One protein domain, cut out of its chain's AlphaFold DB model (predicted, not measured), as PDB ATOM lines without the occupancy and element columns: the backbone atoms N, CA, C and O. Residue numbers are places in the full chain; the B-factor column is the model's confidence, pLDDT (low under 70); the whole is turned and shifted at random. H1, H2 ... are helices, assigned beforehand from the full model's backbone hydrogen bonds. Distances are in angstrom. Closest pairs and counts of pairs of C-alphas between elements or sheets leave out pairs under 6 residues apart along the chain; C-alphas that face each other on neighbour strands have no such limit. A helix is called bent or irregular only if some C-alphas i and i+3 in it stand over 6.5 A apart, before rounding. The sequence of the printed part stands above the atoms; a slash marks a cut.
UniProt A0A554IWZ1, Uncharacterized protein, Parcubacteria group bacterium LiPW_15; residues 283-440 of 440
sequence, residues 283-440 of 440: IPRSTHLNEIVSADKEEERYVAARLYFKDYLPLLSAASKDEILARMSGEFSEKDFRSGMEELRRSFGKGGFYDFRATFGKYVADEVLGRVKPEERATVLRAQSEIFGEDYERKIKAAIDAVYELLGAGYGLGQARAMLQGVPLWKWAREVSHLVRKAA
ATOM      1  N   ILE A 283     -27.807  -5.798 151.017       61.66
ATOM      2  CA  ILE A 283     -28.539  -4.591 150.641       61.66
ATOM      3  C   ILE A 283     -29.779  -5.082 149.892       61.66
ATOM      4  O   ILE A 283     -29.633  -5.569 148.765       61.66
ATOM      5  N   PRO A 284     -30.992  -4.980 150.463       65.62
ATOM      6  CA  PRO A 284     -32.192  -5.329 149.726       65.62
ATOM      7  C   PRO A 284     -32.278  -4.410 148.508       65.62
ATOM      8  O   PRO A 284     -32.311  -3.187 148.644       65.62
ATOM      9  N   ARG A 285     -32.289  -4.979 147.299       72.00
ATOM     10  CA  ARG A 285     -32.678  -4.209 146.115       72.00
ATOM     11  C   ARG A 285     -34.185  -4.015 146.192       72.00
ATOM     12  O   ARG A 285     -34.912  -5.007 146.190       72.00
ATOM     13  N   SER A 286     -34.646  -2.768 146.267       78.88
ATOM     14  CA  SER A 286     -36.085  -2.506 146.265       78.88
ATOM     15  C   SER A 286     -36.711  -3.001 144.963       78.88
ATOM     16  O   SER A 286     -36.202  -2.749 143.866       78.88
ATOM     17  N   THR A 287     -37.841  -3.690 145.081       87.25
ATOM     18  CA  THR A 287     -38.622  -4.171 143.936       87.25
ATOM     19  C   THR A 287     -39.582  -3.112 143.387       87.25
ATOM     20  O   THR A 287     -40.129  -3.293 142.301       87.25
ATOM     21  N   HIS A 288     -39.756  -1.985 144.086       93.38
ATOM     22  CA  HIS A 288     -40.781  -0.979 143.785       93.38
ATOM     23  C   HIS A 288     -40.387   0.024 142.691       93.38
ATOM     24  O   HIS A 288     -41.224   0.805 142.247       93.38
ATOM     25  N   LEU A 289     -39.143   0.008 142.198       93.88
ATOM     26  CA  LEU A 289     -38.697   0.969 141.181       93.88
ATOM     27  C   LEU A 289     -39.541   0.911 139.900       93.88
ATOM     28  O   LEU A 289     -39.903   1.945 139.343       93.88
ATOM     29  N   ASN A 290     -39.880  -0.298 139.446       94.88
ATOM     30  CA  ASN A 290     -40.705  -0.474 138.253       94.88
ATOM     31  C   ASN A 290     -42.130   0.045 138.471       94.88
ATOM     32  O   ASN A 290     -42.681   0.657 137.566       94.88
ATOM     33  N   GLU A 291     -42.688  -0.137 139.670       96.88
ATOM     34  CA  GLU A 291     -44.025   0.349 140.031       96.88
ATOM     35  C   GLU A 291     -44.093   1.881 140.016       96.88
ATOM     36  O   GLU A 291     -45.085   2.442 139.563       96.88
ATOM     37  N   ILE A 292     -43.022   2.572 140.430       96.25
ATOM     38  CA  ILE A 292     -42.935   4.041 140.335       96.25
ATOM     39  C   ILE A 292     -42.994   4.486 138.871       96.25
ATOM     40  O   ILE A 292     -43.724   5.419 138.529       96.25
ATOM     41  N   VAL A 293     -42.203   3.836 138.015       96.19
ATOM     42  CA  VAL A 293     -42.060   4.212 136.602       96.19
ATOM     43  C   VAL A 293     -43.317   3.869 135.801       96.19
ATOM     44  O   VAL A 293     -43.684   4.624 134.906       96.19
ATOM     45  N   SER A 294     -43.991   2.758 136.111       96.50
ATOM     46  CA  SER A 294     -45.188   2.317 135.387       96.50
ATOM     47  C   SER A 294     -46.504   2.856 135.952       96.50
ATOM     48  O   SER A 294     -47.549   2.565 135.381       96.50
ATOM     49  N   ALA A 295     -46.495   3.569 137.080       97.00
ATOM     50  CA  ALA A 295     -47.709   4.138 137.655       97.00
ATOM     51  C   ALA A 295     -48.314   5.206 136.731       97.00
ATOM     52  O   ALA A 295     -47.648   6.188 136.389       97.00
ATOM     53  N   ASP A 296     -49.596   5.047 136.392       95.94
ATOM     54  CA  ASP A 296     -50.339   5.987 135.543       95.94
ATOM     55  C   ASP A 296     -50.884   7.179 136.339       95.94
ATOM     56  O   ASP A 296     -51.038   8.283 135.811       95.94
ATOM     57  N   LYS A 297     -51.188   6.971 137.627       97.62
ATOM     58  CA  LYS A 297     -51.732   8.000 138.520       97.62
ATOM     59  C   LYS A 297     -50.684   8.497 139.505       97.62
ATOM     60  O   LYS A 297     -49.875   7.726 140.015       97.62
ATOM     61  N   GLU A 298     -50.780   9.781 139.851       97.31
ATOM     62  CA  GLU A 298     -49.903  10.410 140.846       97.31
ATOM     63  C   GLU A 298     -49.921   9.663 142.188       97.31
ATOM     64  O   GLU A 298     -48.868   9.422 142.771       97.31
ATOM     65  N   GLU A 299     -51.101   9.252 142.655       97.62
ATOM     66  CA  GLU A 299     -51.245   8.574 143.949       97.62
ATOM     67  C   GLU A 299     -50.588   7.186 143.960       97.62
ATOM     68  O   GLU A 299     -49.884   6.836 144.903       97.62
ATOM     69  N   GLU A 300     -50.750   6.415 142.882       97.56
ATOM     70  CA  GLU A 300     -50.104   5.104 142.724       97.56
ATOM     71  C   GLU A 300     -48.577   5.263 142.730       97.56
ATOM     72  O   GLU A 300     -47.869   4.543 143.437       97.56
ATOM     73  N   ARG A 301     -48.072   6.289 142.031       97.62
ATOM     74  CA  ARG A 301     -46.647   6.629 142.010       97.62
ATOM     75  C   ARG A 301     -46.127   7.048 143.378       97.62
ATOM     76  O   ARG A 301     -45.034   6.644 143.762       97.62
ATOM     77  N   TYR A 302     -46.886   7.858 144.111       97.75
ATOM     78  CA  TYR A 302     -46.523   8.303 145.453       97.75
ATOM     79  C   TYR A 302     -46.413   7.126 146.427       97.75
ATOM     80  O   TYR A 302     -45.421   7.025 147.148       97.75
ATOM     81  N   VAL A 303     -47.384   6.209 146.417       97.50
ATOM     82  CA  VAL A 303     -47.354   5.002 147.255       97.50
ATOM     83  C   VAL A 303     -46.153   4.122 146.905       97.50
ATOM     84  O   VAL A 303     -45.403   3.746 147.808       97.50
ATOM     85  N   ALA A 304     -45.915   3.857 145.616       97.12
ATOM     86  CA  ALA A 304     -44.756   3.086 145.165       97.12
ATOM     87  C   ALA A 304     -43.430   3.758 145.564       97.12
ATOM     88  O   ALA A 304     -42.523   3.097 146.068       97.12
ATOM     89  N   ALA A 305     -43.333   5.086 145.429       96.50
ATOM     90  CA  ALA A 305     -42.150   5.845 145.828       96.50
ATOM     91  C   ALA A 305     -41.913   5.784 147.343       96.50
ATOM     92  O   ALA A 305     -40.779   5.586 147.774       96.50
ATOM     93  N   ARG A 306     -42.965   5.887 148.169       96.25
ATOM     94  CA  ARG A 306     -42.842   5.723 149.628       96.25
ATOM     95  C   ARG A 306     -42.331   4.338 149.999       96.25
ATOM     96  O   ARG A 306     -41.450   4.242 150.847       96.25
ATOM     97  N   LEU A 307     -42.869   3.281 149.388       95.00
ATOM     98  CA  LEU A 307     -42.414   1.910 149.641       95.00
ATOM     99  C   LEU A 307     -40.958   1.722 149.217       95.00
ATOM    100  O   LEU A 307     -40.159   1.240 150.015       95.00
ATOM    101  N   TYR A 308     -40.592   2.219 148.034       94.44
ATOM    102  CA  TYR A 308     -39.213   2.223 147.562       94.44
ATOM    103  C   TYR A 308     -38.271   2.883 148.572       94.44
ATOM    104  O   TYR A 308     -37.353   2.233 149.056       94.44
ATOM    105  N   PHE A 309     -38.514   4.131 148.990       92.75
ATOM    106  CA  PHE A 309     -37.640   4.789 149.973       92.75
ATOM    107  C   PHE A 309     -37.652   4.099 151.344       92.75
ATOM    108  O   PHE A 309     -36.633   4.074 152.038       92.75
ATOM    109  N   LYS A 310     -38.780   3.499 151.741       91.81
ATOM    110  CA  LYS A 310     -38.894   2.743 152.991       91.81
ATOM    111  C   LYS A 310     -38.032   1.477 152.986       91.81
ATOM    112  O   LYS A 310     -37.488   1.150 154.041       91.81
ATOM    113  N   ASP A 311     -37.838   0.826 151.839       90.81
ATOM    114  CA  ASP A 311     -36.916  -0.314 151.699       90.81
ATOM    115  C   ASP A 311     -35.451   0.081 151.931       90.81
ATOM    116  O   ASP A 311     -34.658  -0.730 152.405       90.81
ATOM    117  N   TYR A 312     -35.092   1.337 151.651       89.38
ATOM    118  CA  TYR A 312     -33.750   1.878 151.889       89.38
ATOM    119  C   TYR A 312     -33.558   2.438 153.306       89.38
ATOM    120  O   TYR A 312     -32.425   2.649 153.745       89.38
ATOM    121  N   LEU A 313     -34.638   2.652 154.067       86.88
ATOM    122  CA  LEU A 313     -34.562   3.185 155.429       86.88
ATOM    123  C   LEU A 313     -33.712   2.328 156.391       86.88
ATOM    124  O   LEU A 313     -33.014   2.920 157.219       86.88
ATOM    125  N   PRO A 314     -33.701   0.980 156.322       86.81
ATOM    126  CA  PRO A 314     -32.796   0.158 157.119       86.81
ATOM    127  C   PRO A 314     -31.314   0.459 156.882       86.81
ATOM    128  O   PRO A 314     -30.550   0.433 157.841       86.81
ATOM    129  N   LEU A 315     -30.912   0.789 155.650       85.31
ATOM    130  CA  LEU A 315     -29.520   1.116 155.313       85.31
ATOM    131  C   LEU A 315     -29.113   2.449 155.934       85.31
ATOM    132  O   LEU A 315     -28.095   2.531 156.616       85.31
ATOM    133  N   LEU A 316     -29.962   3.465 155.767       86.00
ATOM    134  CA  LEU A 316     -29.759   4.775 156.376       86.00
ATOM    135  C   LEU A 316     -29.745   4.678 157.914       86.00
ATOM    136  O   LEU A 316     -28.899   5.262 158.585       86.00
ATOM    137  N   SER A 317     -30.645   3.866 158.473       87.88
ATOM    138  CA  SER A 317     -30.700   3.586 159.912       87.88
ATOM    139  C   SER A 317     -29.465   2.835 160.411       87.88
ATOM    140  O   SER A 317     -29.070   3.031 161.555       87.88
ATOM    141  N   ALA A 318     -28.870   1.963 159.590       88.94
ATOM    142  CA  ALA A 318     -27.653   1.241 159.937       88.94
ATOM    143  C   ALA A 318     -26.435   2.171 159.976       88.94
ATOM    144  O   ALA A 318     -25.649   2.054 160.907       88.94
ATOM    145  N   ALA A 319     -26.318   3.114 159.033       88.19
ATOM    146  CA  ALA A 319     -25.251   4.119 159.040       88.19
ATOM    147  C   ALA A 319     -25.320   5.006 160.293       88.19
ATOM    148  O   ALA A 319     -24.350   5.119 161.032       88.19
ATOM    149  N   SER A 320     -26.499   5.541 160.613       90.19
ATOM    150  CA  SER A 320     -26.659   6.334 161.837       90.19
ATOM    151  C   SER A 320     -26.492   5.543 163.118       90.19
ATOM    152  O   SER A 320     -25.981   6.061 164.103       90.19
ATOM    153  N   LYS A 321     -26.931   4.284 163.125       93.06
ATOM    154  CA  LYS A 321     -26.650   3.387 164.240       93.06
ATOM    155  C   LYS A 321     -25.148   3.246 164.454       93.06
ATOM    156  O   LYS A 321     -24.720   3.303 165.598       93.06
ATOM    157  N   ASP A 322     -24.390   3.036 163.384       92.75
ATOM    158  CA  ASP A 322     -22.939   2.898 163.452       92.75
ATOM    159  C   ASP A 322     -22.297   4.161 164.046       92.75
ATOM    160  O   ASP A 322     -21.588   4.057 165.041       92.75
ATOM    161  N   GLU A 323     -22.665   5.357 163.569       91.94
ATOM    162  CA  GLU A 323     -22.178   6.622 164.147       91.94
ATOM    163  C   GLU A 323     -22.535   6.801 165.623       91.94
ATOM    164  O   GLU A 323     -21.678   7.160 166.429       91.94
ATOM    165  N   ILE A 324     -23.790   6.538 166.009       93.25
ATOM    166  CA  ILE A 324     -24.212   6.661 167.410       93.25
ATOM    167  C   ILE A 324     -23.395   5.704 168.288       93.25
ATOM    168  O   ILE A 324     -22.887   6.111 169.330       93.25
ATOM    169  N   LEU A 325     -23.224   4.447 167.865       93.62
ATOM    170  CA  LEU A 325     -22.440   3.459 168.614       93.62
ATOM    171  C   LEU A 325     -20.949   3.816 168.660       93.62
ATOM    172  O   LEU A 325     -20.320   3.609 169.694       93.62
ATOM    173  N   ALA A 326     -20.392   4.362 167.580       92.19
ATOM    174  CA  ALA A 326     -19.011   4.827 167.520       92.19
ATOM    175  C   ALA A 326     -18.763   5.999 168.479       92.19
ATOM    176  O   ALA A 326     -17.807   5.965 169.256       92.19
ATOM    177  N   ARG A 327     -19.702   6.950 168.578       92.00
ATOM    178  CA  ARG A 327     -19.635   8.021 169.587       92.00
ATOM    179  C   ARG A 327     -19.784   7.514 171.019       92.00
ATOM    180  O   ARG A 327     -19.263   8.139 171.933       92.00
ATOM    181  N   MET A 328     -20.427   6.369 171.243       91.62
ATOM    182  CA  MET A 328     -20.468   5.728 172.566       91.62
ATOM    183  C   MET A 328     -19.164   5.003 172.941       91.62
ATOM    184  O   MET A 328     -19.021   4.592 174.091       91.62
ATOM    185  N   SER A 329     -18.231   4.809 172.001       88.44
ATOM    186  CA  SER A 329     -16.962   4.109 172.246       88.44
ATOM    187  C   SER A 329     -15.837   5.015 172.745       88.44
ATOM    188  O   SER A 329     -14.858   4.501 173.280       88.44
ATOM    189  N   GLY A 330     -15.946   6.332 172.560       83.75
ATOM    190  CA  GLY A 330     -14.924   7.278 173.005       83.75
ATOM    191  C   GLY A 330     -15.067   7.683 174.473       83.75
ATOM    192  O   GLY A 330     -16.130   7.572 175.083       83.75
ATOM    193  N   GLU A 331     -13.986   8.221 175.026       85.38
ATOM    194  CA  GLU A 331     -13.922   8.822 176.360       85.38
ATOM    195  C   GLU A 331     -14.308  10.304 176.266       85.38
ATOM    196  O   GLU A 331     -13.510  11.226 176.473       85.38
ATOM    197  N   PHE A 332     -15.552  10.539 175.856       81.25
ATOM    198  CA  PHE A 332     -16.115  11.878 175.745       81.25
ATOM    199  C   PHE A 332     -16.554  12.388 177.116       81.25
ATOM    200  O   PHE A 332     -17.085  11.633 177.932       81.25
ATOM    201  N   SER A 333     -16.382  13.691 177.360       81.50
ATOM    202  CA  SER A 333     -17.101  14.317 178.471       81.50
ATOM    203  C   SER A 333     -18.606  14.242 178.202       81.50
ATOM    204  O   SER A 333     -19.025  14.163 177.045       81.50
ATOM    205  N   GLU A 334     -19.439  14.324 179.244       82.00
ATOM    206  CA  GLU A 334     -20.898  14.378 179.074       82.00
ATOM    207  C   GLU A 334     -21.313  15.443 178.053       82.00
ATOM    208  O   GLU A 334     -22.147  15.206 177.179       82.00
ATOM    209  N   LYS A 335     -20.694  16.623 178.153       85.06
ATOM    210  CA  LYS A 335     -20.963  17.752 177.268       85.06
ATOM    211  C   LYS A 335     -20.603  17.431 175.819       85.06
ATOM    212  O   LYS A 335     -21.410  17.708 174.934       85.06
ATOM    213  N   ASP A 336     -19.429  16.849 175.578       81.12
ATOM    214  CA  ASP A 336     -18.970  16.513 174.223       81.12
ATOM    215  C   ASP A 336     -19.826  15.399 173.618       81.12
ATOM    216  O   ASP A 336     -20.240  15.494 172.464       81.12
ATOM    217  N   PHE A 337     -20.173  14.386 174.419       85.31
ATOM    218  CA  PHE A 337     -21.073  13.311 174.014       85.31
ATOM    219  C   PHE A 337     -22.449  13.858 173.622       85.31
ATOM    220  O   PHE A 337     -22.956  13.550 172.543       85.31
ATOM    221  N   ARG A 338     -23.037  14.730 174.454       86.19
ATOM    222  CA  ARG A 338     -24.321  15.377 174.155       86.19
ATOM    223  C   ARG A 338     -24.247  16.250 172.911       86.19
ATOM    224  O   ARG A 338     -25.140  16.166 172.074       86.19
ATOM    225  N   SER A 339     -23.197  17.061 172.775       85.62
ATOM    226  CA  SER A 339     -22.997  17.909 171.594       85.62
ATOM    227  C   SER A 339     -22.926  17.067 170.324       85.62
ATOM    228  O   SER A 339     -23.667  17.335 169.382       85.62
ATOM    229  N   GLY A 340     -22.127  15.995 170.327       82.88
ATOM    230  CA  GLY A 340     -22.017  15.081 169.190       82.88
ATOM    231  C   GLY A 340     -23.343  14.389 168.854       82.88
ATOM    232  O   GLY A 340     -23.714  14.285 167.686       82.88
ATOM    233  N   MET A 341     -24.120  13.977 169.861       85.06
ATOM    234  CA  MET A 341     -25.454  13.405 169.637       85.06
ATOM    235  C   MET A 341     -26.441  14.426 169.054       85.06
ATOM    236  O   MET A 341     -27.246  14.081 168.190       85.06
ATOM    237  N   GLU A 342     -26.381  15.688 169.482       83.56
ATOM    238  CA  GLU A 342     -27.199  16.759 168.905       83.56
ATOM    239  C   GLU A 342     -26.775  17.120 167.477       83.56
ATOM    240  O   GLU A 342     -27.621  17.445 166.643       83.56
ATOM    241  N   GLU A 343     -25.491  17.017 167.149       83.56
ATOM    242  CA  GLU A 343     -25.000  17.194 165.781       83.56
ATOM    243  C   GLU A 343     -25.535  16.112 164.835       83.56
ATOM    244  O   GLU A 343     -25.914  16.433 163.708       83.56
ATOM    245  N   LEU A 344     -25.675  14.865 165.302       81.12
ATOM    246  CA  LEU A 344     -26.312  13.776 164.543       81.12
ATOM    247  C   LEU A 344     -27.810  14.012 164.279       81.12
ATOM    248  O   LEU A 344     -28.392  13.379 163.398       81.12
ATOM    249  N   ARG A 345     -28.453  14.927 165.020       78.56
ATOM    250  CA  ARG A 345     -29.855  15.328 164.802       78.56
ATOM    251  C   ARG A 345     -30.004  16.446 163.769       78.56
ATOM    252  O   ARG A 345     -31.122  16.716 163.334       78.56
ATOM    253  N   ARG A 346     -28.918  17.131 163.395       76.31
ATOM    254  CA  ARG A 346     -28.950  18.304 162.507       76.31
ATOM    255  C   ARG A 346     -28.633  17.912 161.062       76.31
ATOM    256  O   ARG A 346     -27.861  16.999 160.802       76.31
ATOM    257  N   SER A 347     -29.207  18.640 160.104       68.62
ATOM    258  CA  SER A 347     -28.808  18.556 158.692       68.62
ATOM    259  C   SER A 347     -27.520  19.345 158.427       68.62
ATOM    260  O   SER A 347     -27.162  20.228 159.212       68.62
ATOM    261  N   PHE A 348     -26.851  19.095 157.292       57.34
ATOM    262  CA  PHE A 348     -25.559  19.725 156.962       57.34
ATOM    263  C   PHE A 348     -25.644  21.259 156.978       57.34
ATOM    264  O   PHE A 348     -24.845  21.944 157.610       57.34
ATOM    265  N   GLY A 349     -26.705  21.812 156.376       59.03
ATOM    266  CA  GLY A 349     -26.960  23.259 156.339       59.03
ATOM    267  C   GLY A 349     -27.319  23.894 157.689       59.03
ATOM    268  O   GLY A 349     -27.445  25.113 157.770       59.03
ATOM    269  N   LYS A 350     -27.497  23.090 158.744       65.19
ATOM    270  CA  LYS A 350     -27.756  23.533 160.123       65.19
ATOM    271  C   LYS A 350     -26.630  23.125 161.085       65.19
ATOM    272  O   LYS A 350     -26.838  23.131 162.297       65.19
ATOM    273  N   GLY A 351     -25.454  22.778 160.556       58.59
ATOM    274  CA  GLY A 351     -24.282  22.405 161.349       58.59
ATOM    275  C   GLY A 351     -24.286  20.959 161.846       58.59
ATOM    276  O   GLY A 351     -23.688  20.688 162.880       58.59
ATOM    277  N   GLY A 352     -24.984  20.044 161.167       65.69
ATOM    278  CA  GLY A 352     -24.829  18.604 161.391       65.69
ATOM    279  C   GLY A 352     -23.674  18.023 160.574       65.69
ATOM    280  O   GLY A 352     -23.538  18.340 159.393       65.69
ATOM    281  N   PHE A 353     -22.855  17.165 161.185       56.00
ATOM    282  CA  PHE A 353     -21.677  16.567 160.536       56.00
ATOM    283  C   PHE A 353     -22.017  15.397 159.602       56.00
ATOM    284  O   PHE A 353     -21.303  15.155 158.632       56.00
ATOM    285  N   TYR A 354     -23.134  14.710 159.846       60.09
ATOM    286  CA  TYR A 354     -23.523  13.511 159.108       60.09
ATOM    287  C   TYR A 354     -24.916  13.658 158.502       60.09
ATOM    288  O   TYR A 354     -25.902  13.105 158.987       60.09
ATOM    289  N   ASP A 355     -25.013  14.378 157.386       65.25
ATOM    290  CA  ASP A 355     -26.249  14.408 156.604       65.25
ATOM    291  C   ASP A 355     -26.316  13.193 155.670       65.25
ATOM    292  O   ASP A 355     -26.352  13.302 154.440       65.25
ATOM    293  N   PHE A 356     -26.325  11.994 156.270       66.00
ATOM    294  CA  PHE A 356     -26.563  10.757 155.527       66.00
ATOM    295  C   PHE A 356     -27.857  10.872 154.716       66.00
ATOM    296  O   PHE A 356     -27.931  10.361 153.605       66.00
ATOM    297  N   ARG A 357     -28.853  11.610 155.223       71.12
ATOM    298  CA  ARG A 357     -30.091  11.933 154.511       71.12
ATOM    299  C   ARG A 357     -29.812  12.671 153.197       71.12
ATOM    300  O   ARG A 357     -30.328  12.245 152.168       71.12
ATOM    301  N   ALA A 358     -29.036  13.751 153.198       72.56
ATOM    302  CA  ALA A 358     -28.760  14.525 151.991       72.56
ATOM    303  C   ALA A 358     -27.919  13.729 150.994       72.56
ATOM    304  O   ALA A 358     -28.263  13.693 149.818       72.56
ATOM    305  N   THR A 359     -26.860  13.053 151.442       72.25
ATOM    306  CA  THR A 359     -25.951  12.345 150.528       72.25
ATOM    307  C   THR A 359     -26.567  11.044 150.009       72.25
ATOM    308  O   THR A 359     -26.674  10.849 148.796       72.25
ATOM    309  N   PHE A 360     -27.037  10.170 150.905       77.81
ATOM    310  CA  PHE A 360     -27.643   8.889 150.535       77.81
ATOM    311  C   PHE A 360     -29.035   9.076 149.941       77.81
ATOM    312  O   PHE A 360     -29.352   8.497 148.903       77.81
ATOM    313  N   GLY A 361     -29.859   9.925 150.555       80.69
ATOM    314  CA  GLY A 361     -31.201  10.195 150.059       80.69
ATOM    315  C   GLY A 361     -31.175  10.803 148.664       80.69
ATOM    316  O   GLY A 361     -31.991  10.400 147.838       80.69
ATOM    317  N   LYS A 362     -30.234  11.712 148.367       84.00
ATOM    318  CA  LYS A 362     -30.045  12.230 147.006       84.00
ATOM    319  C   LYS A 362     -29.611  11.136 146.042       84.00
ATOM    320  O   LYS A 362     -30.210  11.033 144.986       84.00
ATOM    321  N   TYR A 363     -28.633  10.305 146.404       84.50
ATOM    322  CA  TYR A 363     -28.189   9.203 145.546       84.50
ATOM    323  C   TYR A 363     -29.344   8.259 145.169       84.50
ATOM    324  O   TYR A 363     -29.562   7.981 143.992       84.50
ATOM    325  N   VAL A 364     -30.130   7.830 146.161       85.00
ATOM    326  CA  VAL A 364     -31.296   6.954 145.953       85.00
ATOM    327  C   VAL A 364     -32.392   7.667 145.152       85.00
ATOM    328  O   VAL A 364     -33.035   7.062 144.299       85.00
ATOM    329  N   ALA A 365     -32.610   8.964 145.383       88.31
ATOM    330  CA  ALA A 365     -33.583   9.732 144.614       88.31
ATOM    331  C   ALA A 365     -33.144   9.959 143.163       88.31
ATOM    332  O   ALA A 365     -33.964   9.792 142.269       88.31
ATOM    333  N   ASP A 366     -31.877  10.291 142.908       90.31
ATOM    334  CA  ASP A 366     -31.337  10.544 141.568       90.31
ATOM    335  C   ASP A 366     -31.529   9.316 140.653       90.31
ATOM    336  O   ASP A 366     -31.866   9.479 139.476       90.31
ATOM    337  N   GLU A 367     -31.427   8.093 141.197       90.19
ATOM    338  CA  GLU A 367     -31.741   6.856 140.467       90.19
ATOM    339  C   GLU A 367     -33.192   6.834 139.949       90.19
ATOM    340  O   GLU A 367     -33.436   6.503 138.784       90.19
ATOM    341  N   VAL A 368     -34.157   7.200 140.796       92.88
ATOM    342  CA  VAL A 368     -35.586   7.229 140.445       92.88
ATOM    343  C   VAL A 368     -35.898   8.414 139.529       92.88
ATOM    344  O   VAL A 368     -36.584   8.269 138.518       92.88
ATOM    345  N   LEU A 369     -35.371   9.598 139.854       94.75
ATOM    346  CA  LEU A 369     -35.621  10.859 139.148       94.75
ATOM    347  C   LEU A 369     -35.089  10.855 137.710       94.75
ATOM    348  O   LEU A 369     -35.619  11.573 136.854       94.75
ATOM    349  N   GLY A 370     -34.065  10.042 137.436       94.44
ATOM    350  CA  GLY A 370     -33.565   9.779 136.089       94.44
ATOM    351  C   GLY A 370     -34.494   8.916 135.226       94.44
ATOM    352  O   GLY A 370     -34.302   8.865 134.015       94.44
ATOM    353  N   ARG A 371     -35.495   8.250 135.820       96.00
ATOM    354  CA  ARG A 371     -36.395   7.300 135.137       96.00
ATOM    355  C   ARG A 371     -37.851   7.759 135.046       96.00
ATOM    356  O   ARG A 371     -38.608   7.179 134.274       96.00
ATOM    357  N   VAL A 372     -38.240   8.778 135.808       96.56
ATOM    358  CA  VAL A 372     -39.580   9.391 135.756       96.56
ATOM    359  C   VAL A 372     -39.572  10.685 134.943       96.56
ATOM    360  O   VAL A 372     -38.527  11.330 134.781       96.56
ATOM    361  N   LYS A 373     -40.740  11.096 134.440       96.81
ATOM    362  CA  LYS A 373     -40.861  12.342 133.670       96.81
ATOM    363  C   LYS A 373     -40.678  13.569 134.577       96.81
ATOM    364  O   LYS A 373     -40.961  13.484 135.775       96.81
ATOM    365  N   PRO A 374     -40.225  14.723 134.049       97.25
ATOM    366  CA  PRO A 374     -39.997  15.931 134.846       97.25
ATOM    367  C   PRO A 374     -41.188  16.357 135.715       97.25
ATOM    368  O   PRO A 374     -40.998  16.697 136.880       97.25
ATOM    369  N   GLU A 375     -42.404  16.284 135.180       96.62
ATOM    370  CA  GLU A 375     -43.654  16.632 135.862       96.62
ATOM    371  C   GLU A 375     -44.018  15.677 137.015       96.62
ATOM    372  O   GLU A 375     -44.774  16.043 137.909       96.62
ATOM    373  N   GLU A 376     -43.434  14.479 137.049       96.62
ATOM    374  CA  GLU A 376     -43.694  13.441 138.058       96.62
ATOM    375  C   GLU A 376     -42.699  13.508 139.229       96.62
ATOM    376  O   GLU A 376     -42.907  12.896 140.281       96.62
ATOM    377  N   ARG A 377     -41.607  14.270 139.067       96.75
ATOM    378  CA  ARG A 377     -40.512  14.366 140.046       96.75
ATOM    379  C   ARG A 377     -40.966  14.924 141.388       96.75
ATOM    380  O   ARG A 377     -40.483  14.467 142.419       96.75
ATOM    381  N   ALA A 378     -41.898  15.877 141.389       96.88
ATOM    382  CA  ALA A 378     -42.412  16.483 142.618       96.88
ATOM    383  C   ALA A 378     -43.040  15.434 143.553       96.88
ATOM    384  O   ALA A 378     -42.809  15.461 144.761       96.88
ATOM    385  N   THR A 379     -43.765  14.464 142.995       96.94
ATOM    386  CA  THR A 379     -44.387  13.366 143.745       96.94
ATOM    387  C   THR A 379     -43.346  12.434 144.368       96.94
ATOM    388  O   THR A 379     -43.476  12.056 145.534       96.94
ATOM    389  N   VAL A 380     -42.287  12.098 143.622       95.94
ATOM    390  CA  VAL A 380     -41.172  11.273 144.123       95.94
ATOM    391  C   VAL A 380     -40.417  12.004 145.236       95.94
ATOM    392  O   VAL A 380     -40.185  11.433 146.299       95.94
ATOM    393  N   LEU A 381     -40.096  13.285 145.036       94.31
ATOM    394  CA  LEU A 381     -39.417  14.117 146.035       94.31
ATOM    395  C   LEU A 381     -40.262  14.312 147.303       94.31
ATOM    396  O   LEU A 381     -39.715  14.327 148.405       94.31
ATOM    397  N   ARG A 382     -41.594  14.401 147.175       94.88
ATOM    398  CA  ARG A 382     -42.517  14.431 148.323       94.88
ATOM    399  C   ARG A 382     -42.380  13.165 149.169       94.88
ATOM    400  O   ARG A 382     -42.175  13.267 150.375       94.88
ATOM    401  N   ALA A 383     -42.437  11.988 148.540       95.00
ATOM    402  CA  ALA A 383     -42.264  10.707 149.231       95.00
ATOM    403  C   ALA A 383     -40.877  10.582 149.886       95.00
ATOM    404  O   ALA A 383     -40.770  10.154 151.035       95.00
ATOM    405  N   GLN A 384     -39.819  10.996 149.185       92.75
ATOM    406  CA  GLN A 384     -38.456  11.008 149.716       92.75
ATOM    407  C   GLN A 384     -38.344  11.891 150.965       92.75
ATOM    408  O   GLN A 384     -37.784  11.468 151.976       92.75
ATOM    409  N   SER A 385     -38.868  13.120 150.898       90.00
ATOM    410  CA  SER A 385     -38.796  14.081 151.999       90.00
ATOM    411  C   SER A 385     -39.531  13.591 153.243       90.00
ATOM    412  O   SER A 385     -39.058  13.825 154.350       90.00
ATOM    413  N   GLU A 386     -40.658  12.904 153.077       91.50
ATOM    414  CA  GLU A 386     -41.400  12.308 154.187       91.50
ATOM    415  C   GLU A 386     -40.600  11.174 154.851       91.50
ATOM    416  O   GLU A 386     -40.372  11.198 156.060       91.50
ATOM    417  N   ILE A 387     -40.121  10.205 154.057       91.12
ATOM    418  CA  ILE A 387     -39.463   8.999 154.582       91.12
ATOM    419  C   ILE A 387     -38.068   9.298 155.143       91.12
ATOM    420  O   ILE A 387     -37.735   8.858 156.244       91.12
ATOM    421  N   PHE A 388     -37.236  10.034 154.402       87.56
ATOM    422  CA  PHE A 388     -35.870  10.359 154.826       87.56
ATOM    423  C   PHE A 388     -35.780  11.640 155.651       87.56
ATOM    424  O   PHE A 388     -34.727  11.900 156.225       87.56
ATOM    425  N   GLY A 389     -36.845  12.439 155.717       84.50
ATOM    426  CA  GLY A 389     -36.937  13.580 156.619       84.50
ATOM    427  C   GLY A 389     -37.618  13.226 157.919       84.50
ATOM    428  O   GLY A 389     -36.971  12.717 158.828       84.50
ATOM    429  N   GLU A 390     -38.914  13.500 158.004       83.12
ATOM    430  CA  GLU A 390     -39.676  13.442 159.256       83.12
ATOM    431  C   GLU A 390     -39.595  12.068 159.936       83.12
ATOM    432  O   GLU A 390     -39.327  11.967 161.137       83.12
ATOM    433  N   ASP A 391     -39.784  10.992 159.169       86.00
ATOM    434  CA  ASP A 391     -39.789   9.630 159.703       86.00
ATOM    435  C   ASP A 391     -38.414   9.192 160.212       86.00
ATOM    436  O   ASP A 391     -38.317   8.501 161.234       86.00
ATOM    437  N   TYR A 392     -37.360   9.584 159.502       87.25
ATOM    438  CA  TYR A 392     -35.982   9.285 159.857       87.25
ATOM    439  C   TYR A 392     -35.507  10.119 161.053       87.25
ATOM    440  O   TYR A 392     -35.032   9.544 162.031       87.25
ATOM    441  N   GLU A 393     -35.720  11.436 161.044       85.38
ATOM    442  CA  GLU A 393     -35.365  12.339 162.149       85.38
ATOM    443  C   GLU A 393     -36.035  11.905 163.457       85.38
ATOM    444  O   GLU A 393     -35.377  11.790 164.495       85.38
ATOM    445  N   ARG A 394     -37.325  11.544 163.405       89.12
ATOM    446  CA  ARG A 394     -38.048  11.008 164.565       89.12
ATOM    447  C   ARG A 394     -37.412   9.720 165.101       89.12
ATOM    448  O   ARG A 394     -37.361   9.529 166.315       89.12
ATOM    449  N   LYS A 395     -36.929   8.830 164.223       90.38
ATOM    450  CA  LYS A 395     -36.255   7.578 164.621       90.38
ATOM    451  C   LYS A 395     -34.891   7.839 165.251       90.38
ATOM    452  O   LYS A 395     -34.588   7.208 166.258       90.38
ATOM    453  N   ILE A 396     -34.106   8.761 164.696       90.06
ATOM    454  CA  ILE A 396     -32.803   9.160 165.245       90.06
ATOM    455  C   ILE A 396     -32.981   9.796 166.619       90.06
ATOM    456  O   ILE A 396     -32.336   9.376 167.579       90.06
ATOM    457  N   LYS A 397     -33.925  10.736 166.745       90.44
ATOM    458  CA  LYS A 397     -34.258  11.356 168.028       90.44
ATOM    459  C   LYS A 397     -34.626  10.301 169.071       90.44
ATOM    460  O   LYS A 397     -34.010  10.277 170.130       90.44
ATOM    461  N   ALA A 398     -35.562   9.405 168.745       93.44
ATOM    462  CA  ALA A 398     -35.996   8.343 169.651       93.44
ATOM    463  C   ALA A 398     -34.866   7.368 170.024       93.44
ATOM    464  O   ALA A 398     -34.848   6.857 171.138       93.44
ATOM    465  N   ALA A 399     -33.931   7.099 169.111       94.19
ATOM    466  CA  ALA A 399     -32.773   6.257 169.387       94.19
ATOM    467  C   ALA A 399     -31.796   6.926 170.363       94.19
ATOM    468  O   ALA A 399     -31.363   6.289 171.318       94.19
ATOM    469  N   ILE A 400     -31.500   8.212 170.169       93.69
ATOM    470  CA  ILE A 400     -30.655   8.992 171.082       93.69
ATOM    471  C   ILE A 400     -31.329   9.139 172.455       93.69
ATOM    472  O   ILE A 400     -30.681   8.944 173.479       93.69
ATOM    473  N   ASP A 401     -32.638   9.412 172.491       94.06
ATOM    474  CA  ASP A 401     -33.403   9.485 173.744       94.06
ATOM    475  C   ASP A 401     -33.337   8.142 174.503       94.06
ATOM    476  O   ASP A 401     -33.168   8.128 175.720       94.06
ATOM    477  N   ALA A 402     -33.371   7.010 173.789       95.62
ATOM    478  CA  ALA A 402     -33.216   5.679 174.377       95.62
ATOM    479  C   ALA A 402     -31.814   5.443 174.969       95.62
ATOM    480  O   ALA A 402     -31.685   4.782 175.998       95.62
ATOM    481  N   VAL A 403     -30.761   5.994 174.354       95.25
ATOM    482  CA  VAL A 403     -29.408   5.966 174.934       95.25
ATOM    483  C   VAL A 403     -29.393   6.732 176.256       95.25
ATOM    484  O   VAL A 403     -28.936   6.189 177.257       95.25
ATOM    485  N   TYR A 404     -29.949   7.948 176.298       93.50
ATOM    486  CA  TYR A 404     -30.027   8.721 177.542       93.50
ATOM    487  C   TYR A 404     -30.883   8.042 178.617       93.50
ATOM    488  O   TYR A 404     -30.535   8.124 179.790       93.50
ATOM    489  N   GLU A 405     -31.958   7.342 178.246       94.62
ATOM    490  CA  GLU A 405     -32.778   6.576 179.196       94.62
ATOM    491  C   GLU A 405     -31.993   5.410 179.824       94.62
ATOM    492  O   GLU A 405     -32.127   5.173 181.023       94.62
ATOM    493  N   LEU A 406     -31.122   4.722 179.070       93.81
ATOM    494  CA  LEU A 406     -30.213   3.717 179.643       93.81
ATOM    495  C   LEU A 406     -29.193   4.350 180.595       93.81
ATOM    496  O   LEU A 406     -28.993   3.847 181.699       93.81
ATOM    497  N   LEU A 407     -28.569   5.460 180.197       92.00
ATOM    498  CA  LEU A 407     -27.593   6.148 181.046       92.00
ATOM    499  C   LEU A 407     -28.244   6.646 182.348       92.00
ATOM    500  O   LEU A 407     -27.733   6.392 183.433       92.00
ATOM    501  N   GLY A 408     -29.431   7.253 182.258       90.38
ATOM    502  CA  GLY A 408     -30.215   7.682 183.421       90.38
ATOM    503  C   GLY A 408     -30.714   6.531 184.303       90.38
ATOM    504  O   GLY A 408     -31.042   6.749 185.467       90.38
ATOM    505  N   ALA A 409     -30.744   5.300 183.783       90.44
ATOM    506  CA  ALA A 409     -31.018   4.091 184.556       90.44
ATOM    507  C   ALA A 409     -29.768   3.507 185.249       90.44
ATOM    508  O   ALA A 409     -29.880   2.480 185.918       90.44
ATOM    509  N   GLY A 410     -28.600   4.147 185.108       90.94
ATOM    510  CA  GLY A 410     -27.344   3.758 185.754       90.94
ATOM    511  C   GLY A 410     -26.454   2.824 184.930       90.94
ATOM    512  O   GLY A 410     -25.447   2.343 185.446       90.94
ATOM    513  N   TYR A 411     -26.791   2.550 183.665       89.88
ATOM    514  CA  TYR A 411     -25.912   1.775 182.787       89.88
ATOM    515  C   TYR A 411     -24.747   2.637 182.287       89.88
ATOM    516  O   TYR A 411     -24.949   3.763 181.838       89.88
ATOM    517  N   GLY A 412     -23.529   2.091 182.280       90.38
ATOM    518  CA  GLY A 412     -22.382   2.756 181.654       90.38
ATOM    519  C   GLY A 412     -22.485   2.781 180.121       90.38
ATOM    520  O   GLY A 412     -23.158   1.940 179.520       90.38
ATOM    521  N   LEU A 413     -21.755   3.690 179.460       91.69
ATOM    522  CA  LEU A 413     -21.748   3.821 177.989       91.69
ATOM    523  C   LEU A 413     -21.446   2.497 177.270       91.69
ATOM    524  O   LEU A 413     -22.145   2.134 176.326       91.69
ATOM    525  N   GLY A 414     -20.456   1.739 177.751       90.56
ATOM    526  CA  GLY A 414     -20.110   0.432 177.186       90.56
ATOM    527  C   GLY A 414     -21.250  -0.589 177.279       90.56
ATOM    528  O   GLY A 414     -21.517  -1.290 176.306       90.56
ATOM    529  N   GLN A 415     -21.964  -0.628 178.408       91.81
ATOM    530  CA  GLN A 415     -23.113  -1.518 178.595       91.81
ATOM    531  C   GLN A 415     -24.285  -1.093 177.709       91.81
ATOM    532  O   GLN A 415     -24.859  -1.924 177.006       91.81
ATOM    533  N   ALA A 416     -24.605   0.204 177.685       94.62
ATOM    534  CA  ALA A 416     -25.661   0.743 176.837       94.62
ATOM    535  C   ALA A 416     -25.390   0.444 175.352       94.62
ATOM    536  O   ALA A 416     -26.280  -0.011 174.631       94.62
ATOM    537  N   ARG A 417     -24.140   0.614 174.903       94.12
ATOM    538  CA  ARG A 417     -23.709   0.289 173.538       94.12
ATOM    539  C   ARG A 417     -23.940  -1.189 173.230       94.12
ATOM    540  O   ARG A 417     -24.593  -1.504 172.238       94.12
ATOM    541  N   ALA A 418     -23.482  -2.083 174.104       91.88
ATOM    542  CA  ALA A 418     -23.613  -3.527 173.923       91.88
ATOM    543  C   ALA A 418     -25.084  -3.997 173.891       91.88
ATOM    544  O   ALA A 418     -25.482  -4.834 173.071       91.88
ATOM    545  N   MET A 419     -25.948  -3.393 174.716       93.56
ATOM    546  CA  MET A 419     -27.392  -3.656 174.696       93.56
ATOM    547  C   MET A 419     -28.039  -3.278 173.361       93.56
ATOM    548  O   MET A 419     -28.964  -3.962 172.910       93.56
ATOM    549  N   LEU A 420     -27.550  -2.224 172.707       94.81
ATOM    550  CA  LEU A 420     -28.147  -1.643 171.506       94.81
ATOM    551  C   LEU A 420     -27.494  -2.118 170.193       94.81
ATOM    552  O   LEU A 420     -28.151  -2.138 169.146       94.81
ATOM    553  N   GLN A 421     -26.238  -2.575 170.224       92.00
ATOM    554  CA  GLN A 421     -25.468  -2.982 169.042       92.00
ATOM    555  C   GLN A 421     -26.126  -4.126 168.260       92.00
ATOM    556  O   GLN A 421     -26.074  -4.154 167.031       92.00
ATOM    557  N   GLY A 422     -26.827  -5.039 168.933       88.44
ATOM    558  CA  GLY A 422     -27.581  -6.118 168.281       88.44
ATOM    559  C   GLY A 422     -28.965  -5.716 167.754       88.44
ATOM    560  O   GLY A 422     -29.596  -6.491 167.039       88.44
ATOM    561  N   VAL A 423     -29.451  -4.519 168.088       91.62
ATOM    562  CA  VAL A 423     -30.856  -4.127 167.905       91.62
ATOM    563  C   VAL A 423     -30.973  -3.129 166.750       91.62
ATOM    564  O   VAL A 423     -30.164  -2.203 166.662       91.62
ATOM    565  N   PRO A 424     -31.933  -3.282 165.820       91.62
ATOM    566  CA  PRO A 424     -32.179  -2.270 164.797       91.62
ATOM    567  C   PRO A 424     -32.519  -0.914 165.420       91.62
ATOM    568  O   PRO A 424     -33.317  -0.862 166.355       91.62
ATOM    569  N   LEU A 425     -31.977   0.171 164.863       92.56
ATOM    570  CA  LEU A 425     -32.101   1.528 165.412       92.56
ATOM    571  C   LEU A 425     -33.554   1.909 165.751       92.56
ATOM    572  O   LEU A 425     -33.861   2.366 166.845       92.56
ATOM    573  N   TRP A 426     -34.491   1.630 164.840       90.75
ATOM    574  CA  TRP A 426     -35.911   1.960 165.015       90.75
ATOM    575  C   TRP A 426     -36.628   1.152 166.109       90.75
ATOM    576  O   TRP A 426     -37.807   1.397 166.364       90.75
ATOM    577  N   LYS A 427     -35.963   0.160 166.712       94.00
ATOM    578  CA  LYS A 427     -36.474  -0.626 167.842       94.00
ATOM    579  C   LYS A 427     -35.862  -0.205 169.179       94.00
ATOM    580  O   LYS A 427     -36.371  -0.668 170.193       94.00
ATOM    581  N   TRP A 428     -34.846   0.662 169.208       95.75
ATOM    582  CA  TRP A 428     -34.114   1.016 170.433       95.75
ATOM    583  C   TRP A 428     -35.015   1.556 171.541       95.75
ATOM    584  O   TRP A 428     -35.018   0.990 172.622       95.75
ATOM    585  N   ALA A 429     -35.859   2.555 171.267       95.56
ATOM    586  CA  ALA A 429     -36.774   3.098 172.280       95.56
ATOM    587  C   ALA A 429     -37.690   2.026 172.896       95.56
ATOM    588  O   ALA A 429     -37.928   1.998 174.101       95.56
ATOM    589  N   ARG A 430     -38.179   1.090 172.074       94.06
ATOM    590  CA  ARG A 430     -38.993  -0.027 172.563       94.06
ATOM    591  C   ARG A 430     -38.159  -1.002 173.391       94.06
ATOM    592  O   ARG A 430     -38.615  -1.426 174.445       94.06
ATOM    593  N   GLU A 431     -36.969  -1.346 172.914       93.88
ATOM    594  CA  GLU A 431     -36.042  -2.229 173.617       93.88
ATOM    595  C   GLU A 431     -35.692  -1.672 174.999       93.88
ATOM    596  O   GLU A 431     -35.893  -2.343 176.006       93.88
ATOM    597  N   VAL A 432     -35.283  -0.408 175.065       94.69
ATOM    598  CA  VAL A 432     -34.942   0.274 176.315       94.69
ATOM    599  C   VAL A 432     -36.141   0.348 177.254       94.69
ATOM    600  O   VAL A 432     -35.997   0.049 178.437       94.69
ATOM    601  N   SER A 433     -37.349   0.591 176.736       93.00
ATOM    602  CA  SER A 433     -38.562   0.548 177.564       93.00
ATOM    603  C   SER A 433     -38.805  -0.818 178.220       93.00
ATOM    604  O   SER A 433     -39.436  -0.879 179.273       93.00
ATOM    605  N   HIS A 434     -38.322  -1.916 177.624       88.25
ATOM    606  CA  HIS A 434     -38.387  -3.253 178.222       88.25
ATOM    607  C   HIS A 434     -37.290  -3.488 179.265       88.25
ATOM    608  O   HIS A 434     -37.514  -4.246 180.207       88.25
ATOM    609  N   LEU A 435     -36.135  -2.838 179.113       89.44
ATOM    610  CA  LEU A 435     -34.994  -2.966 180.021       89.44
ATOM    611  C   LEU A 435     -35.153  -2.093 181.273       89.44
ATOM    612  O   LEU A 435     -34.937  -2.569 182.385       89.44
ATOM    613  N   VAL A 436     -35.571  -0.837 181.110       89.06
ATOM    614  CA  VAL A 436     -35.570   0.169 182.185       89.06
ATOM    615  C   VAL A 436     -36.864   0.162 182.997       89.06
ATOM    616  O   VAL A 436     -36.837   0.312 184.222       89.06
ATOM    617  N   ARG A 437     -38.023  -0.048 182.361       80.62
ATOM    618  CA  ARG A 437     -39.299  -0.034 183.089       80.62
ATOM    619  C   ARG A 437     -39.453  -1.336 183.865       80.62
ATOM    620  O   ARG A 437     -39.738  -2.388 183.290       80.62
ATOM    621  N   LYS A 438     -39.282  -1.261 185.188       62.28
ATOM    622  CA  LYS A 438     -39.662  -2.350 186.097       62.28
ATOM    623  C   LYS A 438     -41.121  -2.718 185.813       62.28
ATOM    624  O   LYS A 438     -41.951  -1.830 185.625       62.28
ATOM    625  N   ALA A 439     -41.410  -4.017 185.730       50.09
ATOM    626  CA  ALA A 439     -42.790  -4.485 185.708       50.09
ATOM    627  C   ALA A 439     -43.454  -3.951 186.984       50.09
ATOM    628  O   ALA A 439     -43.005  -4.287 188.081       50.09
ATOM    629  N   ALA A 440     -44.387  -3.015 186.810       42.38
ATOM    630  CA  ALA A 440     -45.153  -2.414 187.892       42.38
ATOM    631  C   ALA A 440     -46.174  -3.409 188.442       42.38
ATOM    632  O   ALA A 440     -46.698  -4.205 187.623       42.38
TER     633      ALA A 440
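What this domain is: This is residues 283 to 440 of the 440 residues of an uncharacterized protein of Parcubacteria group bacterium LiPW_15 (UniProt A0A554IWZ1). Picture one very long helix, H5, running nearly the full length of the domain, with shorter helices packed along it. The bent helix H2 runs beside it, its arm H2a packing on the first half of H5 and its arm H2b on the second half; H4 folds back along the first half of H5 and H7 lies along its second half, while H1 packs on H2a, H3 on H2b, and H6 folds back at the last turns of H5. The printed part has 158 residues with seven named helices, H1 to H7 in chain order, and no named strand; the class is all helix. It is only just compact, close to loose, with a radius of gyration of the C-alphas of 18.0 A, and spans 55 by 37 by 24 A.

How they stand to each other: Start at H5, residues 374 to 408, and look first at H4, residues 356 to 369: they form a helical hairpin and touch, the C-alphas of Arg 357 and Phe 388 being closest at 6.0 A, at a shallow tilt of 25 degrees, opposite ways. Next find H2, residues 298 to 327, assigned as one helix by its hydrogen bonds but bent, with C-alphas 311 and 314 6.8 A apart; its arms H2a, residues 298 to 311, and H2b, residues 314 to 327, stand at a steep tilt of 40 degrees. H2a touches H5 at residues 376 to 388 of H5, with the C-alphas of Arg 306 and Ala 383 closest at 5.0 A, and the tilt of 37 degrees is only just steep. H2b touches H5 with the C-alphas of Ser 320 and Ile 396 closest at 7.6 A. H2b, H4 and H5 form an up and down bundle, three helices each running against the one before it in the chain. Farther along H5, H7, residues 425 to 436, touches it with the C-alphas of Ala 402 and Ala 429 closest at 4.9 A, at a shallow tilt of 24 degrees, the same way. H6, residues 413 to 421, forms a hairpin with H5, and the C-alphas of Leu 406 and Ala 416 are their closest at 6.1 A. H1, residues 289 to 294, forms a hairpin with H2a, the C-alphas of Ile 292 and Arg 301 being closest at 4.8 A. H3, residues 334 to 343, forms a hairpin with H2b, the C-alphas of Arg 327 and Phe 337 being closest at 7.0 A; H3 and H4 are apart. In H1, H2a, H2b, H3 and H6 every O i to N i+4 pair is within hydrogen-bond range, against 9 of 10 in H4, 27 of 31 in H5 and 6 of 8 in H7.

Where its parts are: Find C-alpha 374 at (-39.997, 15.931, 134.846); from there H5 runs 50.2 A to C-alpha 408 at (-30.215, 7.682, 183.421). It is only just irregular, with C-alphas 375 and 378 6.9 A apart; H7, 17.2 A long, is irregular too, with C-alphas 426 and 429 7.4 A apart. H2a measures 20.0 A, H2b 19.8 A, H4 18.7 A, H3 14.2 A, H6 11.8 A and H1 8.8 A. H7 ends at C-alpha 436, (-35.570, 0.169, 182.185).

The domain as a whole: The two C-alphas farthest apart are those of Pro 374 and Ala 440, 56.4 A. The printed part has no cut, and Ala 440 is the chain's last residue. The link from H3 to H4, residues 344 to 355, is long; that from H2 to H3 is short, and the other four are tight. The mean pLDDT of the printed part is 87.5; look for values under 70 at residues 283 to 284, 347 to 356 and 438 to 440.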